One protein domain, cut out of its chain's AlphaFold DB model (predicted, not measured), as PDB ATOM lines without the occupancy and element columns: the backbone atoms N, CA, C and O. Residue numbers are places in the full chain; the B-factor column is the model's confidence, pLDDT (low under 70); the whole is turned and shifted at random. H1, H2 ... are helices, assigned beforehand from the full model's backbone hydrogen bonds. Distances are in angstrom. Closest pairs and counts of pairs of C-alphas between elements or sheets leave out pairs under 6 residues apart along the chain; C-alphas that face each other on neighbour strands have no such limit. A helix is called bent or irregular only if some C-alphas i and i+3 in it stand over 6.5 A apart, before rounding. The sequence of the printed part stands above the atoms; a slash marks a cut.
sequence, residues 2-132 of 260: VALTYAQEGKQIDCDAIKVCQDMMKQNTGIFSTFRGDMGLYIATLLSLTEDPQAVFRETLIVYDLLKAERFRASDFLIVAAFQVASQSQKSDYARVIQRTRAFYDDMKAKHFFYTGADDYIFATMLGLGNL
ATOM      1  N   VAL A   2     357.370 223.747 523.306       89.12
ATOM      2  CA  VAL A   2     356.362 222.688 523.581       89.12
ATOM      3  C   VAL A   2     356.956 221.284 523.769       89.12
ATOM      4  O   VAL A   2     356.803 220.684 524.827       89.12
ATOM      5  N   ALA A   3     357.684 220.781 522.766       87.88
ATOM      6  CA  ALA A   3     358.289 219.450 522.830       87.88
ATOM      7  C   ALA A   3     359.358 219.325 523.932       87.88
ATOM      8  O   ALA A   3     359.459 218.281 524.564       87.88
ATOM      9  N   LEU A   4     360.125 220.394 524.184       88.44
ATOM     10  CA  LEU A   4     361.121 220.421 525.257       88.44
ATOM     11  C   LEU A   4     360.442 220.313 526.627       88.44
ATOM     12  O   LEU A   4     360.882 219.520 527.443       88.44
ATOM     13  N   THR A   5     359.352 221.049 526.856       90.81
ATOM     14  CA  THR A   5     358.605 221.013 528.121       90.81
ATOM     15  C   THR A   5     358.033 219.623 528.402       90.81
ATOM     16  O   THR A   5     358.192 219.115 529.502       90.81
ATOM     17  N   TYR A   6     357.447 218.958 527.403       92.12
ATOM     18  CA  TYR A   6     356.993 217.570 527.562       92.12
ATOM     19  C   TYR A   6     358.150 216.601 527.843       92.12
ATOM     20  O   TYR A   6     358.026 215.736 528.707       92.12
ATOM     21  N   ALA A   7     359.282 216.767 527.150       90.00
ATOM     22  CA  ALA A   7     360.466 215.944 527.373       90.00
ATOM     23  C   ALA A   7     361.049 216.127 528.786       90.00
ATOM     24  O   ALA A   7     361.446 215.140 529.395       90.00
ATOM     25  N   GLN A   8     361.055 217.355 529.314       88.88
ATOM     26  CA  GLN A   8     361.479 217.661 530.687       88.88
ATOM     27  C   GLN A   8     360.573 217.002 531.735       88.88
ATOM     28  O   GLN A   8     361.053 216.557 532.767       88.88
ATOM     29  N   GLU A   9     359.281 216.858 531.439       88.88
ATOM     30  CA  GLU A   9     358.324 216.121 532.276       88.88
ATOM     31  C   GLU A   9     358.370 214.595 532.062       88.88
ATOM     32  O   GLU A   9     357.518 213.868 532.579       88.88
ATOM     33  N   GLY A  10     359.302 214.085 531.247       89.56
ATOM     34  CA  GLY A  10     359.400 212.661 530.916       89.56
ATOM     35  C   GLY A  10     358.189 212.112 530.149       89.56
ATOM     36  O   GLY A  10     357.943 210.904 530.156       89.56
ATOM     37  N   LYS A  11     357.408 212.979 529.491       90.75
ATOM     38  CA  LYS A  11     356.156 212.632 528.803       90.75
ATOM     39  C   LYS A  11     356.303 212.732 527.286       90.75
ATOM     40  O   LYS A  11     356.973 213.614 526.751       90.75
ATOM     41  N   GLN A  12     355.615 211.848 526.562       92.00
ATOM     42  CA  GLN A  12     355.423 212.027 525.123       92.00
ATOM     43  C   GLN A  12     354.445 213.170 524.862       92.00
ATOM     44  O   GLN A  12     353.493 213.356 525.619       92.00
ATOM     45  N   ILE A  13     354.684 213.926 523.788       92.62
ATOM     46  CA  ILE A  13     353.817 215.044 523.415       92.62
ATOM     47  C   ILE A  13     352.386 214.560 523.160       92.62
ATOM     48  O   ILE A  13     352.154 213.674 522.340       92.62
ATOM     49  N   ASP A  14     351.434 215.186 523.846       94.62
ATOM     50  CA  ASP A  14     350.007 214.941 523.667       94.62
ATOM     51  C   ASP A  14     349.359 216.161 523.004       94.62
ATOM     52  O   ASP A  14     348.952 217.129 523.651       94.62
ATOM     53  N   CYS A  15     349.305 216.130 521.672       94.88
ATOM     54  CA  CYS A  15     348.737 217.213 520.876       94.88
ATOM     55  C   CYS A  15     347.239 217.422 521.143       94.88
ATOM     56  O   CYS A  15     346.764 218.557 521.049       94.88
ATOM     57  N   ASP A  16     346.503 216.359 521.476       96.12
ATOM     58  CA  ASP A  16     345.067 216.440 521.732       96.12
ATOM     59  C   ASP A  16     344.809 217.111 523.083       96.12
ATOM     60  O   ASP A  16     343.999 218.038 523.154       96.12
ATOM     61  N   ALA A  17     345.563 216.752 524.126       95.44
ATOM     62  CA  ALA A  17     345.485 217.414 525.429       95.44
ATOM     63  C   ALA A  17     345.834 218.910 525.340       95.44
ATOM     64  O   ALA A  17     345.120 219.749 525.901       95.44
ATOM     65  N   ILE A  18     346.882 219.266 524.585       95.75
ATOM     66  CA  ILE A  18     347.240 220.673 524.335       95.75
ATOM     67  C   ILE A  18     346.084 221.393 523.637       95.75
ATOM     68  O   ILE A  18     345.704 222.492 524.043       95.75
ATOM     69  N   LYS A  19     345.494 220.785 522.601       95.00
ATOM     70  CA  LYS A  19     344.390 221.386 521.843       95.00
ATOM     71  C   LYS A  19     343.140 221.577 522.701       95.00
ATOM     72  O   LYS A  19     342.526 222.642 522.638       95.00
ATOM     73  N   VAL A  20     342.805 220.605 523.549       96.38
ATOM     74  CA  VAL A  20     341.721 220.725 524.536       96.38
ATOM     75  C   VAL A  20     341.968 221.919 525.462       96.38
ATOM     76  O   VAL A  20     341.067 222.739 525.653       96.38
ATOM     77  N   CYS A  21     343.192 222.080 525.974       96.12
ATOM     78  CA  CYS A  21     343.550 223.225 526.814       96.12
ATOM     79  C   CYS A  21     343.479 224.551 526.042       96.12
ATOM     80  O   CYS A  21     342.924 225.527 526.548       96.12
ATOM     81  N   GLN A  22     343.960 224.598 524.797       94.19
ATOM     82  CA  GLN A  22     343.855 225.788 523.947       94.19
ATOM     83  C   GLN A  22     342.403 226.203 523.706       94.19
ATOM     84  O   GLN A  22     342.073 227.389 523.767       94.19
ATOM     85  N   ASP A  23     341.527 225.247 523.409       94.00
ATOM     86  CA  ASP A  23     340.127 225.536 523.123       94.00
ATOM     87  C   ASP A  23     339.380 225.957 524.396       94.00
ATOM     88  O   ASP A  23     338.631 226.938 524.363       94.00
ATOM     89  N   MET A  24     339.678 225.332 525.541       95.00
ATOM     90  CA  MET A  24     339.219 225.785 526.860       95.00
ATOM     91  C   MET A  24     339.641 227.238 527.139       95.00
ATOM     92  O   MET A  24     338.811 228.055 527.551       95.00
ATOM     93  N   MET A  25     340.903 227.596 526.884       94.19
ATOM     94  CA  MET A  25     341.399 228.964 527.070       94.19
ATOM     95  C   MET A  25     340.663 229.965 526.173       94.19
ATOM     96  O   MET A  25     340.276 231.044 526.629       94.19
ATOM     97  N   LYS A  26     340.428 229.617 524.901       90.31
ATOM     98  CA  LYS A  26     339.683 230.471 523.959       90.31
ATOM     99  C   LYS A  26     338.238 230.681 524.404       90.31
ATOM    100  O   LYS A  26     337.746 231.800 524.295       90.31
ATOM    101  N   GLN A  27     337.564 229.647 524.906       91.12
ATOM    102  CA  GLN A  27     336.171 229.738 525.367       91.12
ATOM    103  C   GLN A  27     336.007 230.659 526.584       91.12
ATOM    104  O   GLN A  27     334.984 231.322 526.716       91.12
ATOM    105  N   ASN A  28     337.026 230.737 527.442       87.81
ATOM    106  CA  ASN A  28     337.003 231.522 528.678       87.81
ATOM    107  C   ASN A  28     337.635 232.921 528.532       87.81
ATOM    108  O   ASN A  28     337.719 233.665 529.506       87.81
ATOM    109  N   THR A  29     338.092 233.302 527.333       88.81
ATOM    110  CA  THR A  29     338.738 234.599 527.087       88.81
ATOM    111  C   THR A  29     338.158 235.321 525.876       88.81
ATOM    112  O   THR A  29     337.695 234.709 524.912       88.81
ATOM    113  N   GLY A  30     338.210 236.656 525.904       84.75
ATOM    114  CA  GLY A  30     337.772 237.492 524.785       84.75
ATOM    115  C   GLY A  30     338.593 237.275 523.508       84.75
ATOM    116  O   GLY A  30     339.724 236.792 523.542       84.75
ATOM    117  N   ILE A  31     338.035 237.672 522.363       74.00
ATOM    118  CA  ILE A  31     338.636 237.445 521.034       74.00
ATOM    119  C   ILE A  31     339.968 238.186 520.845       74.00
ATOM    120  O   ILE A  31     340.840 237.696 520.137       74.00
ATOM    121  N   PHE A  32     340.155 239.305 521.544       76.31
ATOM    122  CA  PHE A  32     341.387 240.103 521.542       76.31
ATOM    123  C   PHE A  32     342.292 239.818 522.752       76.31
ATOM    124  O   PHE A  32     343.133 240.636 523.113       76.31
ATOM    125  N   SER A  33     342.081 238.688 523.428       82.00
ATOM    126  CA  SER A  33     342.873 238.309 524.592       82.00
ATOM    127  C   SER A  33     344.293 237.904 524.201       82.00
ATOM    128  O   SER A  33     344.489 237.123 523.272       82.00
ATOM    129  N   THR A  34     345.270 238.348 524.987       82.81
ATOM    130  CA  THR A  34     346.678 237.941 524.896       82.81
ATOM    131  C   THR A  34     346.866 236.424 525.037       82.81
ATOM    132  O   THR A  34     347.745 235.840 524.418       82.81
ATOM    133  N   PHE A  35     345.958 235.739 525.742       83.94
ATOM    134  CA  PHE A  35     345.946 234.272 525.851       83.94
ATOM    135  C   PHE A  35     345.698 233.538 524.518       83.94
ATOM    136  O   PHE A  35     345.797 232.314 524.473       83.94
ATOM    137  N   ARG A  36     345.357 234.254 523.437       81.44
ATOM    138  CA  ARG A  36     345.171 233.692 522.090       81.44
ATOM    139  C   ARG A  36     346.392 233.876 521.171       81.44
ATOM    140  O   ARG A  36     346.319 233.442 520.024       81.44
ATOM    141  N   GLY A  37     347.463 234.521 521.644       78.00
ATOM    142  CA  GLY A  37     348.722 234.713 520.910       78.00
ATOM    143  C   GLY A  37     349.695 233.531 521.025       78.00
ATOM    144  O   GLY A  37     349.337 232.467 521.535       78.00
ATOM    145  N   ASP A  38     350.943 233.730 520.591       75.00
ATOM    146  CA  ASP A  38     351.976 232.680 520.524       75.00
ATOM    147  C   ASP A  38     352.294 232.066 521.897       75.00
ATOM    148  O   ASP A  38     352.374 230.843 522.040       75.00
ATOM    149  N   MET A  39     352.377 232.893 522.946       83.75
ATOM    150  CA  MET A  39     352.549 232.401 524.319       83.75
ATOM    151  C   MET A  39     351.310 231.660 524.847       83.75
ATOM    152  O   MET A  39     351.422 230.866 525.778       83.75
ATOM    153  N   GLY A  40     350.140 231.828 524.224       88.25
ATOM    154  CA  GLY A  40     348.935 231.062 524.540       88.25
ATOM    155  C   GLY A  40     349.095 229.561 524.277       88.25
ATOM    156  O   GLY A  40     348.634 228.749 525.078       88.25
ATOM    157  N   LEU A  41     349.810 229.168 523.214       90.88
ATOM    158  CA  LEU A  41     350.151 227.759 522.967       90.88
ATOM    159  C   LEU A  41     351.068 227.205 524.064       90.88
ATOM    160  O   LEU A  41     350.899 226.060 524.485       90.88
ATOM    161  N   TYR A  42     352.012 228.012 524.550       91.50
ATOM    162  CA  TYR A  42     352.887 227.602 525.643       91.50
ATOM    163  C   TYR A  42     352.113 227.424 526.956       91.50
ATOM    164  O   TYR A  42     352.257 226.388 527.600       91.50
ATOM    165  N   ILE A  43     351.209 228.345 527.304       94.56
ATOM    166  CA  ILE A  43     350.322 228.178 528.469       94.56
ATOM    167  C   ILE A  43     349.433 226.940 528.325       94.56
ATOM    168  O   ILE A  43     349.315 226.173 529.273       94.56
ATOM    169  N   ALA A  44     348.860 226.688 527.147       95.25
ATOM    170  CA  ALA A  44     348.073 225.478 526.916       95.25
ATOM    171  C   ALA A  44     348.894 224.192 527.095       95.25
ATOM    172  O   ALA A  44     348.370 223.204 527.595       95.25
ATOM    173  N   THR A  45     350.178 224.227 526.723       95.12
ATOM    174  CA  THR A  45     351.128 223.126 526.950       95.12
ATOM    175  C   THR A  45     351.397 222.912 528.435       95.12
ATOM    176  O   THR A  45     351.423 221.780 528.897       95.12
ATOM    177  N   LEU A  46     351.590 223.985 529.201       94.81
ATOM    178  CA  LEU A  46     351.781 223.870 530.647       94.81
ATOM    179  C   LEU A  46     350.512 223.349 531.329       94.81
ATOM    180  O   LEU A  46     350.586 222.468 532.175       94.81
ATOM    181  N   LEU A  47     349.343 223.840 530.916       96.00
ATOM    182  CA  LEU A  47     348.048 223.388 531.420       96.00
ATOM    183  C   LEU A  47     347.798 221.907 531.128       96.00
ATOM    184  O   LEU A  47     347.342 221.204 532.023       96.00
ATOM    185  N   SER A  48     348.145 221.409 529.939       96.06
ATOM    186  CA  SER A  48     347.966 219.990 529.596       96.06
ATOM    187  C   SER A  48     348.848 219.041 530.412       96.06
ATOM    188  O   SER A  48     348.629 217.832 530.386       96.06
ATOM    189  N   LEU A  49     349.829 219.574 531.145       94.38
ATOM    190  CA  LEU A  49     350.685 218.826 532.063       94.38
ATOM    191  C   LEU A  49     350.172 218.847 533.515       94.38
ATOM    192  O   LEU A  49     350.686 218.083 534.333       94.38
ATOM    193  N   THR A  50     349.165 219.670 533.828       93.62
ATOM    194  CA  THR A  50     348.552 219.768 535.165       93.62
ATOM    195  C   THR A  50     347.407 218.771 535.364       93.62
ATOM    196  O   THR A  50     346.757 218.363 534.405       93.62
ATOM    197  N   GLU A  51     347.129 218.405 536.620       91.69
ATOM    198  CA  GLU A  51     346.039 217.479 536.966       91.69
ATOM    199  C   GLU A  51     344.640 218.069 536.718       91.69
ATOM    200  O   GLU A  51     343.762 217.375 536.207       91.69
ATOM    201  N   ASP A  52     344.432 219.353 537.039       95.06
ATOM    202  CA  ASP A  52     343.180 220.084 536.779       95.06
ATOM    203  C   ASP A  52     343.453 221.374 535.979       95.06
ATOM    204  O   ASP A  52     343.538 222.474 536.548       95.06
ATOM    205  N   PRO A  53     343.557 221.267 534.637       95.81
ATOM    206  CA  PRO A  53     343.820 222.407 533.762       95.81
ATOM    207  C   PRO A  53     342.768 223.515 533.891       95.81
ATOM    208  O   PRO A  53     343.080 224.701 533.771       95.81
ATOM    209  N   GLN A  54     341.507 223.155 534.157       95.38
ATOM    210  CA  GLN A  54     340.434 224.136 534.291       95.38
ATOM    211  C   GLN A  54     340.585 224.952 535.572       95.38
ATOM    212  O   GLN A  54     340.415 226.173 535.538       95.38
ATOM    213  N   ALA A  55     340.889 224.306 536.699       95.31
ATOM    214  CA  ALA A  55     341.134 225.011 537.951       95.31
ATOM    215  C   ALA A  55     342.346 225.932 537.840       95.31
ATOM    216  O   ALA A  55     342.213 227.120 538.133       95.31
ATOM    217  N   VAL A  56     343.479 225.428 537.343       96.88
ATOM    218  CA  VAL A  56     344.703 226.232 537.200       96.88
ATOM    219  C   VAL A  56     344.472 227.420 536.267       96.88
ATOM    220  O   VAL A  56     344.904 228.535 536.568       96.88
ATOM    221  N   PHE A  57     343.732 227.242 535.168       97.00
ATOM    222  CA  PHE A  57     343.440 228.352 534.264       97.00
ATOM    223  C   PHE A  57     342.491 229.395 534.874       97.00
ATOM    224  O   PHE A  57     342.720 230.593 534.705       97.00
ATOM    225  N   ARG A  58     341.465 228.979 535.632       96.25
ATOM    226  CA  ARG A  58     340.605 229.922 536.377       96.25
ATOM    227  C   ARG A  58     341.425 230.772 537.345       96.25
ATOM    228  O   ARG A  58     341.258 231.988 537.377       96.25
ATOM    229  N   GLU A  59     342.336 230.147 538.081       97.62
ATOM    230  CA  GLU A  59     343.245 230.856 538.983       97.62
ATOM    231  C   GLU A  59     344.202 231.781 538.229       97.62
ATOM    232  O   GLU A  59     344.401 232.924 538.632       97.62
ATOM    233  N   THR A  60     344.718 231.335 537.083       97.62
ATOM    234  CA  THR A  60     345.565 232.151 536.203       97.62
ATOM    235  C   THR A  60     344.851 233.434 535.772       97.62
ATOM    236  O   THR A  60     345.459 234.502 535.787       97.62
ATOM    237  N   LEU A  61     343.558 233.371 535.434       96.50
ATOM    238  CA  LEU A  61     342.771 234.560 535.085       96.50
ATOM    239  C   LEU A  61     342.601 235.517 536.276       96.50
ATOM    240  O   LEU A  61     342.760 236.725 536.106       96.50
ATOM    241  N   ILE A  62     342.344 234.989 537.478       97.25
ATOM    242  CA  ILE A  62     342.246 235.795 538.707       97.25
ATOM    243  C   ILE A  62     343.567 236.525 538.965       97.25
ATOM    244  O   ILE A  62     343.587 237.743 539.139       97.25
ATOM    245  N   VAL A  63     344.682 235.795 538.950       98.25
ATOM    246  CA  VAL A  63     346.020 236.359 539.154       98.25
ATOM    247  C   VAL A  63     346.358 237.388 538.073       98.25
ATOM    248  O   VAL A  63     346.923 238.434 538.386       98.25
ATOM    249  N   TYR A  64     346.004 237.133 536.813       97.31
ATOM    250  CA  TYR A  64     346.238 238.066 535.711       97.31
ATOM    251  C   TYR A  64     345.569 239.426 535.952       97.31
ATOM    252  O   TYR A  64     346.185 240.474 535.740       97.31
ATOM    253  N   ASP A  65     344.328 239.429 536.443       96.75
ATOM    254  CA  ASP A  65     343.638 240.671 536.788       96.75
ATOM    255  C   ASP A  65     344.203 241.332 538.053       96.75
ATOM    256  O   ASP A  65     344.313 242.560 538.087       96.75
ATOM    257  N   LEU A  66     344.654 240.556 539.045       98.00
ATOM    258  CA  LEU A  66     345.363 241.092 540.214       98.00
ATOM    259  C   LEU A  66     346.697 241.755 539.829       98.00
ATOM    260  O   LEU A  66     346.992 242.856 540.289       98.00
ATOM    261  N   LEU A  67     347.476 241.149 538.930       98.06
ATOM    262  CA  LEU A  67     348.698 241.752 538.389       98.06
ATOM    263  C   LEU A  67     348.389 243.074 537.666       98.06
ATOM    264  O   LEU A  67     349.079 244.076 537.857       98.06
ATOM    265  N   LYS A  68     347.317 243.126 536.867       97.12
ATOM    266  CA  LYS A  68     346.886 244.378 536.221       97.12
ATOM    267  C   LYS A  68     346.442 245.437 537.231       97.12
ATOM    268  O   LYS A  68     346.722 246.618 537.017       97.12
ATOM    269  N   ALA A  69     345.780 245.036 538.317       97.12
ATOM    270  CA  ALA A  69     345.419 245.936 539.414       97.12
ATOM    271  C   ALA A  69     346.671 246.528 540.091       97.12
ATOM    272  O   ALA A  69     346.702 247.723 540.380       97.12
ATOM    273  N   GLU A  70     347.751 245.749 540.185       96.88
ATOM    274  CA  GLU A  70     349.097 246.189 540.595       96.88
ATOM    275  C   GLU A  70     349.892 246.867 539.456       96.88
ATOM    276  O   GLU A  70     351.125 246.926 539.440       96.88
ATOM    277  N   ARG A  71     349.166 247.446 538.489       95.44
ATOM    278  CA  ARG A  71     349.639 248.291 537.380       95.44
ATOM    279  C   ARG A  71     350.638 247.623 536.429       95.44
ATOM    280  O   ARG A  71     351.379 248.333 535.737       95.44
ATOM    281  N   PHE A  72     350.659 246.294 536.346       95.69
ATOM    282  CA  PHE A  72     351.327 245.606 535.244       95.69
ATOM    283  C   PHE A  72     350.533 245.792 533.945       95.69
ATOM    284  O   PHE A  72     349.306 245.683 533.910       95.69
ATOM    285  N   ARG A  73     351.232 246.098 532.848       93.69
ATOM    286  CA  ARG A  73     350.601 246.238 531.524       93.69
ATOM    287  C   ARG A  73     350.396 244.870 530.886       93.69
ATOM    288  O   ARG A  73     351.297 244.041 530.951       93.69
ATOM    289  N   ALA A  74     349.260 244.678 530.216       91.69
ATOM    290  CA  ALA A  74     348.977 243.463 529.455       91.69
ATOM    291  C   ALA A  74     350.089 243.169 528.430       91.69
ATOM    292  O   ALA A  74     350.485 244.054 527.669       91.69
ATOM    293  N   SER A  75     350.587 241.935 528.432       91.38
ATOM    294  CA  SER A  75     351.625 241.437 527.526       91.38
ATOM    295  C   SER A  75     351.640 239.907 527.528       91.38
ATOM    296  O   SER A  75     351.120 239.280 528.456       91.38
ATOM    297  N   ASP A  76     352.269 239.304 526.519       88.69
ATOM    298  CA  ASP A  76     352.481 237.850 526.451       88.69
ATOM    299  C   ASP A  76     353.316 237.315 527.630       88.69
ATOM    300  O   ASP A  76     353.195 236.162 528.026       88.69
ATOM    301  N   PHE A  77     354.136 238.160 528.249       91.44
ATOM    302  CA  PHE A  77     354.891 237.803 529.450       91.44
ATOM    303  C   PHE A  77     354.033 237.866 530.716       91.44
ATOM    304  O   PHE A  77     354.245 237.090 531.644       91.44
ATOM    305  N   LEU A  78     353.028 238.751 530.747       94.94
ATOM    306  CA  LEU A  78     352.119 238.864 531.885       94.94
ATOM    307  C   LEU A  78     351.247 237.616 532.040       94.94
ATOM    308  O   LEU A  78     350.955 237.217 533.164       94.94
ATOM    309  N   ILE A  79     350.854 236.979 530.931       94.50
ATOM    310  CA  ILE A  79     350.099 235.720 530.996       94.50
ATOM    311  C   ILE A  79     350.948 234.577 531.572       94.50
ATOM    312  O   ILE A  79     350.426 233.756 532.322       94.50
ATOM    313  N   VAL A  80     352.257 234.563 531.291       94.56
ATOM    314  CA  VAL A  80     353.200 233.590 531.866       94.56
ATOM    315  C   VAL A  80     353.409 233.856 533.351       94.56
ATOM    316  O   VAL A  80     353.256 232.937 534.149       94.56
ATOM    317  N   ALA A  81     353.650 235.111 533.738       96.62
ATOM    318  CA  ALA A  81     353.734 235.511 535.143       96.62
ATOM    319  C   ALA A  81     352.470 235.115 535.929       96.62
ATOM    320  O   ALA A  81     352.557 234.549 537.018       96.62
ATOM    321  N   ALA A  82     351.286 235.343 535.354       97.44
ATOM    322  CA  ALA A  82     350.027 234.966 535.983       97.44
ATOM    323  C   ALA A  82     349.910 233.448 536.191       97.44
ATOM    324  O   ALA A  82     349.517 232.997 537.268       97.44
ATOM    325  N   PHE A  83     350.295 232.660 535.184       96.94
ATOM    326  CA  PHE A  83     350.311 231.205 535.295       96.94
ATOM    327  C   PHE A  83     351.300 230.731 536.367       96.94
ATOM    328  O   PHE A  83     350.967 229.842 537.148       96.94
ATOM    329  N   GLN A  84     352.493 231.331 536.456       96.19
ATOM    330  CA  GLN A  84     353.496 230.976 537.467       96.19
ATOM    331  C   GLN A  84     352.966 231.174 538.888       96.19
ATOM    332  O   GLN A  84     353.050 230.260 539.700       96.19
ATOM    333  N   VAL A  85     352.360 232.326 539.184       97.88
ATOM    334  CA  VAL A  85     351.790 232.566 540.519       97.88
ATOM    335  C   VAL A  85     350.635 231.606 540.802       97.88
ATOM    336  O   VAL A  85     350.592 231.021 541.882       97.88
ATOM    337  N   ALA A  86     349.739 231.383 539.835       97.50
ATOM    338  CA  ALA A  86     348.603 230.478 540.009       97.50
ATOM    339  C   ALA A  86     349.009 229.005 540.202       97.50
ATOM    340  O   ALA A  86     348.313 228.266 540.891       97.50
ATOM    341  N   SER A  87     350.116 228.571 539.592       95.50
ATOM    342  CA  SER A  87     350.589 227.178 539.655       95.50
ATOM    343  C   SER A  87     351.577 226.905 540.791       95.50
ATOM    344  O   SER A  87     351.705 225.758 541.207       95.50
ATOM    345  N   GLN A  88     352.268 227.928 541.305       94.94
ATOM    346  CA  GLN A  88     353.370 227.764 542.268       94.94
ATOM    347  C   GLN A  88     353.114 228.429 543.626       94.94
ATOM    348  O   GLN A  88     353.992 228.437 544.485       94.94
ATOM    349  N   SER A  89     351.928 228.996 543.850       94.56
ATOM    350  CA  SER A  89     351.559 229.580 545.141       94.56
ATOM    351  C   SER A  89     350.111 229.277 545.508       94.56
ATOM    352  O   SER A  89     349.295 228.908 544.667       94.56
ATOM    353  N   GLN A  90     349.784 229.412 546.792       94.38
ATOM    354  CA  GLN A  90     348.413 229.251 547.265       94.38
ATOM    355  C   GLN A  90     347.622 230.546 547.063       94.38
ATOM    356  O   GLN A  90     348.176 231.642 547.117       94.38
ATOM    357  N   LYS A  91     346.294 230.443 546.926       94.94
ATOM    358  CA  LYS A  91     345.421 231.619 546.744       94.94
ATOM    359  C   LYS A  91     345.588 232.678 547.836       94.94
ATOM    360  O   LYS A  91     345.494 233.870 547.557       94.94
ATOM    361  N   SER A  92     345.846 232.250 549.073       96.38
ATOM    362  CA  SER A  92     346.118 233.135 550.213       96.38
ATOM    363  C   SER A  92     347.390 233.969 550.048       96.38
ATOM    364  O   SER A  92     347.500 235.032 550.653       96.38
ATOM    365  N   ASP A  93     348.331 233.514 549.221       96.81
ATOM    366  CA  ASP A  93     349.618 234.161 548.979       96.81
ATOM    367  C   ASP A  93     349.634 235.080 547.759       96.81
ATOM    368  O   ASP A  93     350.562 235.878 547.635       96.81
ATOM    369  N   TYR A  94     348.628 235.029 546.879       98.00
ATOM    370  CA  TYR A  94     348.645 235.779 545.617       98.00
ATOM    371  C   TYR A  94     348.944 237.263 545.813       98.00
ATOM    372  O   TYR A  94     349.823 237.803 545.151       98.00
ATOM    373  N   ALA A  95     348.265 237.920 546.757       97.25
ATOM    374  CA  ALA A  95     348.495 239.337 547.030       97.25
ATOM    375  C   ALA A  95     349.950 239.613 547.447       97.25
ATOM    376  O   ALA A  95     350.582 240.524 546.917       97.25
ATOM    377  N   ARG A  96     350.502 238.783 548.343       96.56
ATOM    378  CA  ARG A  96     351.890 238.889 548.816       96.56
ATOM    379  C   ARG A  96     352.878 238.701 547.665       96.56
ATOM    380  O   ARG A  96     353.783 239.515 547.505       96.56
ATOM    381  N   VAL A  97     352.703 237.649 546.866       98.06
ATOM    382  CA  VAL A  97     353.580 237.336 545.729       98.06
ATOM    383  C   VAL A  97     353.532 238.457 544.697       98.06
ATOM    384  O   VAL A  97     354.578 238.961 544.311       98.06
ATOM    385  N   ILE A  98     352.343 238.918 544.305       98.25
ATOM    386  CA  ILE A  98     352.181 239.976 543.298       98.25
ATOM    387  C   ILE A  98     352.805 241.295 543.773       98.25
ATOM    388  O   ILE A  98     353.501 241.954 542.999       98.25
ATOM    389  N   GLN A  99     352.624 241.669 545.044       97.62
ATOM    390  CA  GLN A  99     353.268 242.857 545.617       97.62
ATOM    391  C   GLN A  99     354.795 242.739 545.619       97.62
ATOM    392  O   GLN A  99     355.494 243.703 545.306       97.62
ATOM    393  N   ARG A 100     355.331 241.552 545.920       97.25
ATOM    394  CA  ARG A 100     356.775 241.295 545.846       97.25
ATOM    395  C   ARG A 100     357.285 241.350 544.410       97.25
ATOM    396  O   ARG A 100     358.265 242.041 544.155       97.25
ATOM    397  N   THR A 101     356.594 240.711 543.468       97.50
ATOM    398  CA  THR A 101     356.870 240.796 542.025       97.50
ATOM    399  C   THR A 101     356.925 242.250 541.566       97.50
ATOM    400  O   THR A 101     357.844 242.651 540.853       97.50
ATOM    401  N   ARG A 102     355.969 243.070 542.020       97.31
ATOM    402  CA  ARG A 102     355.930 244.506 541.745       97.31
ATOM    403  C   ARG A 102     357.142 245.240 542.310       97.31
ATOM    404  O   ARG A 102     357.749 246.029 541.591       97.31
ATOM    405  N   ALA A 103     357.503 244.965 543.560       96.88
ATOM    406  CA  ALA A 103     358.649 245.585 544.212       96.88
ATOM    407  C   ALA A 103     359.970 245.246 543.499       96.88
ATOM    408  O   ALA A 103     360.762 246.146 543.228       96.88
ATOM    409  N   PHE A 104     360.172 243.979 543.116       96.19
ATOM    410  CA  PHE A 104     361.320 243.563 542.301       96.19
ATOM    411  C   PHE A 104     361.352 244.281 540.952       96.19
ATOM    412  O   PHE A 104     362.384 244.829 540.567       96.19
ATOM    413  N   TYR A 105     360.221 244.307 540.244       95.69
ATOM    414  CA  TYR A 105     360.124 244.957 538.942       95.69
ATOM    415  C   TYR A 105     360.456 246.451 539.010       95.69
ATOM    416  O   TYR A 105     361.278 246.938 538.232       95.69
ATOM    417  N   ASP A 106     359.844 247.176 539.948       95.00
ATOM    418  CA  ASP A 106     360.040 248.618 540.096       95.00
ATOM    419  C   ASP A 106     361.485 248.953 540.481       95.00
ATOM    420  O   ASP A 106     362.070 249.885 539.927       95.00
ATOM    421  N   ASP A 107     362.088 248.175 541.380       93.69
ATOM    422  CA  ASP A 107     363.448 248.430 541.845       93.69
ATOM    423  C   ASP A 107     364.522 248.047 540.806       93.69
ATOM    424  O   ASP A 107     365.569 248.696 540.739       93.69
ATOM    425  N   MET A 108     364.257 247.065 539.932       90.69
ATOM    426  CA  MET A 108     365.069 246.822 538.727       90.69
ATOM    427  C   MET A 108     364.885 247.943 537.696       90.69
ATOM    428  O   MET A 108     365.859 248.479 537.167       90.69
ATOM    429  N   LYS A 109     363.640 248.364 537.443       90.56
ATOM    430  CA  LYS A 109     363.318 249.427 536.479       90.56
ATOM    431  C   LYS A 109     363.919 250.775 536.877       90.56
ATOM    432  O   LYS A 109     364.298 251.549 535.997       90.56
ATOM    433  N   ALA A 110     364.025 251.055 538.175       89.94
ATOM    434  CA  ALA A 110     364.655 252.262 538.700       89.94
ATOM    435  C   ALA A 110     366.152 252.344 538.357       89.94
ATOM    436  O   ALA A 110     366.661 253.436 538.106       89.94
ATOM    437  N   LYS A 111     366.848 251.203 538.306       83.94
ATOM    438  CA  LYS A 111     368.296 251.128 538.052       83.94
ATOM    439  C   LYS A 111     368.633 250.903 536.577       83.94
ATOM    440  O   LYS A 111     369.594 251.469 536.053       83.94
ATOM    441  N   HIS A 112     367.789 250.158 535.866       79.19
ATOM    442  CA  HIS A 112     367.974 249.793 534.462       79.19
ATOM    443  C   HIS A 112     366.769 250.177 533.596       79.19
ATOM    444  O   HIS A 112     366.203 249.368 532.859       79.19
ATOM    445  N   PHE A 113     366.397 251.460 533.622       75.06
ATOM    446  CA  PHE A 113     365.191 251.962 532.954       75.06
ATOM    447  C   PHE A 113     365.064 251.568 531.472       75.06
ATOM    448  O   PHE A 113     363.962 251.260 531.019       75.06
ATOM    449  N   PHE A 114     366.159 251.569 530.707       71.12
ATOM    450  CA  PHE A 114     366.123 251.264 529.270       71.12
ATOM    451  C   PHE A 114     366.006 249.775 528.942       71.12
ATOM    452  O   PHE A 114     365.538 249.448 527.855       71.12
ATOM    453  N   TYR A 115     366.437 248.895 529.848       74.75
ATOM    454  CA  TYR A 115     366.509 247.457 529.591       74.75
ATOM    455  C   TYR A 115     365.376 246.691 530.260       74.75
ATOM    456  O   TYR A 115     364.928 245.704 529.699       74.75
ATOM    457  N   THR A 116     364.838 247.198 531.373       81.62
ATOM    458  CA  THR A 116     363.763 246.502 532.082       81.62
ATOM    459  C   THR A 116     362.410 246.693 531.396       81.62
ATOM    460  O   THR A 116     361.870 247.803 531.363       81.62
ATOM    461  N   GLY A 117     361.848 245.629 530.836       85.62
ATOM    462  CA  GLY A 117     360.667 245.648 529.976       85.62
ATOM    463  C   GLY A 117     359.536 244.750 530.468       85.62
ATOM    464  O   GLY A 117     359.439 244.429 531.645       85.62
ATOM    465  N   ALA A 118     358.613 244.393 529.576       85.62
ATOM    466  CA  ALA A 118     357.581 243.409 529.907       85.62
ATOM    467  C   ALA A 118     358.158 241.982 529.982       85.62
ATOM    468  O   ALA A 118     357.595 241.130 530.660       85.62
ATOM    469  N   ASP A 119     359.276 241.738 529.304       85.56
ATOM    470  CA  ASP A 119     360.050 240.499 529.310       85.56
ATOM    471  C   ASP A 119     360.602 240.138 530.698       85.56
ATOM    472  O   ASP A 119     360.677 238.954 531.032       85.56
ATOM    473  N   ASP A 120     360.861 241.124 531.562       90.00
ATOM    474  CA  ASP A 120     361.298 240.884 532.944       90.00
ATOM    475  C   ASP A 120     360.177 240.447 533.894       90.00
ATOM    476  O   ASP A 120     360.461 240.055 535.026       90.00
ATOM    477  N   TYR A 121     358.902 240.476 533.484       95.00
ATOM    478  CA  TYR A 121     357.800 240.070 534.368       95.00
ATOM    479  C   TYR A 121     357.949 238.625 534.847       95.00
ATOM    480  O   TYR A 121     357.621 238.331 535.994       95.00
ATOM    481  N   ILE A 122     358.463 237.735 533.995       93.25
ATOM    482  CA  ILE A 122     358.665 236.319 534.325       93.25
ATOM    483  C   ILE A 122     359.695 236.185 535.453       93.25
ATOM    484  O   ILE A 122     359.419 235.558 536.474       93.25
ATOM    485  N   PHE A 123     360.860 236.818 535.313       92.62
ATOM    486  CA  PHE A 123     361.923 236.736 536.317       92.62
ATOM    487  C   PHE A 123     361.579 237.502 537.599       92.62
ATOM    488  O   PHE A 123     361.796 236.981 538.693       92.62
ATOM    489  N   ALA A 124     360.949 238.677 537.493       95.62
ATOM    490  CA  ALA A 124     360.417 239.393 538.652       95.62
ATOM    491  C   ALA A 124     359.399 238.537 539.424       95.62
ATOM    492  O   ALA A 124     359.369 238.568 540.653       95.62
ATOM    493  N   THR A 125     358.594 237.739 538.713       97.56
ATOM    494  CA  THR A 125     357.631 236.818 539.329       97.56
ATOM    495  C   THR A 125     358.322 235.652 540.017       97.56
ATOM    496  O   THR A 125     357.969 235.334 541.149       97.56
ATOM    497  N   MET A 126     359.341 235.056 539.392       95.81
ATOM    498  CA  MET A 126     360.158 234.014 540.026       95.81
ATOM    499  C   MET A 126     360.806 234.521 541.326       95.81
ATOM    500  O   MET A 126     360.752 233.841 542.348       95.81
ATOM    501  N   LEU A 127     361.344 235.747 541.323       95.31
ATOM    502  CA  LEU A 127     361.907 236.382 542.521       95.31
ATOM    503  C   LEU A 127     360.825 236.650 543.584       95.31
ATOM    504  O   LEU A 127     361.047 236.422 544.775       95.31
ATOM    505  N   GLY A 128     359.641 237.102 543.157       95.94
ATOM    506  CA  GLY A 128     358.497 237.373 544.029       95.94
ATOM    507  C   GLY A 128     357.921 236.127 544.707       95.94
ATOM    508  O   GLY A 128     357.494 236.215 545.862       95.94
ATOM    509  N   LEU A 129     357.954 234.984 544.013       96.00
ATOM    510  CA  LEU A 129     357.568 233.664 544.523       96.00
ATOM    511  C   LEU A 129     358.552 233.128 545.570       96.00
ATOM    512  O   LEU A 129     358.136 232.456 546.513       96.00
ATOM    513  N   GLY A 130     359.840 233.442 545.427       90.94
ATOM    514  CA  GLY A 130     360.866 233.086 546.403       90.94
ATOM    515  C   GLY A 130     360.766 233.885 547.709       90.94
ATOM    516  O   GLY A 130     360.092 234.914 547.798       90.94
ATOM    517  N   ASN A 131     361.513 233.449 548.727       89.50
ATOM    518  CA  ASN A 131     361.614 234.130 550.029       89.50
ATOM    519  C   ASN A 131     362.768 235.150 550.102       89.50
ATOM    520  O   ASN A 131     363.128 235.604 551.185       89.50
ATOM    521  N   LEU A 132     363.337 235.520 548.955       90.75
ATOM    522  CA  LEU A 132     364.464 236.445 548.850       90.75
ATOM    523  C   LEU A 132     364.095 237.866 549.312       90.75
ATOM    524  O   LEU A 132     362.981 238.346 549.072       90.75
TER     525      LEU A 132
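This is residues 2 to 132 of the 260 residues of the protein "DUF4003 family protein" of Lactococcus raffinolactis (UniProt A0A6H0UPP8). Helix H5 forms the core, with H3 and H7 packed on it at shallow tilts and H4 crossing it steeply. The longest helix, H6, crosses H7 toward one end of the domain, while H2 crosses H3 toward the other end and the short H1 meets H3 there too; residues 110 to 115 stick out. The printed part has 131 residues with seven named helices, H1 to H7 in order along the chain, and no named strand: the class is all helix, with mostly crossed packing, the touching helices being mostly not at shallow tilts. It is compact, with a radius of gyration of the C-alphas of 14.8 A and spans of 44 by 33 by 32 A.

H1, residues 2 to 8, touches H3, residues 38 to 47, closest at the C-alphas of Val 2 and Thr 45, 6.2 A; the tilt of 35.1 degrees is only just steep. H2, residues 15 to 27, touches H3, closest at the C-alphas of Cys 21 and Ala 44, 5.1 A, at a steep tilt of 68 degrees, only just short of about perpendicular. H3 touches H5, residues 76 to 88, at a shallow tilt of 11 degrees, the same way; the closest C-alphas, of Met 39 and Asp 76, are 5.9 A apart. H4, residues 53 to 69, touches H5 at a steep tilt of 61 degrees, opposite ways, closest at the C-alphas of Tyr 64 and Ala 82, 4.9 A. H5 and H6, residues 91 to 111, form a helical hairpin; H5 touches H6 with residues 85 to 86 alone, closest at the C-alphas of Val 85 and Tyr 94, 6.8 A. H7, residues 121 to 129, touches H5 at a shallow tilt of 19 degrees, the same way, closest at the C-alphas of Ala 81 and Ile 122, 5.1 A. H6 touches H7 with residues 97 to 105 alone, closest at the C-alphas of Thr 101 and Gly 128, 4.3 A, at a steep tilt of 55 degrees. H3 and H7 are apart. Every O i to N i+4 pair is within hydrogen-bond range in H1, H2, H4 and H7; the counts are 5 of 6 in H3, 8 of 9 in H5 and 14 of 17 in H6.

H1 begins at C-alpha 2, (356.362, 222.688, 523.581), and spans 10.1 A. H2 spans 18.3 A, H3 14.8 A, H4 24.3 A and H5 18.8 A. H6 spans 31.3 A to C-alpha 111 at (368.296, 251.128, 538.052); it is irregular, with C-alphas 92 and 95 7.4 A apart. H7 spans 12.0 A and ends at C-alpha 129, (357.568, 233.664, 544.523).

The C-alphas of Asp 16 and Lys 111, the two farthest apart, are 44.8 A from each other. The printed part has no cut, and no link is long. Mean pLDDT of the printed part is 92.3, and no printed residue is under 70.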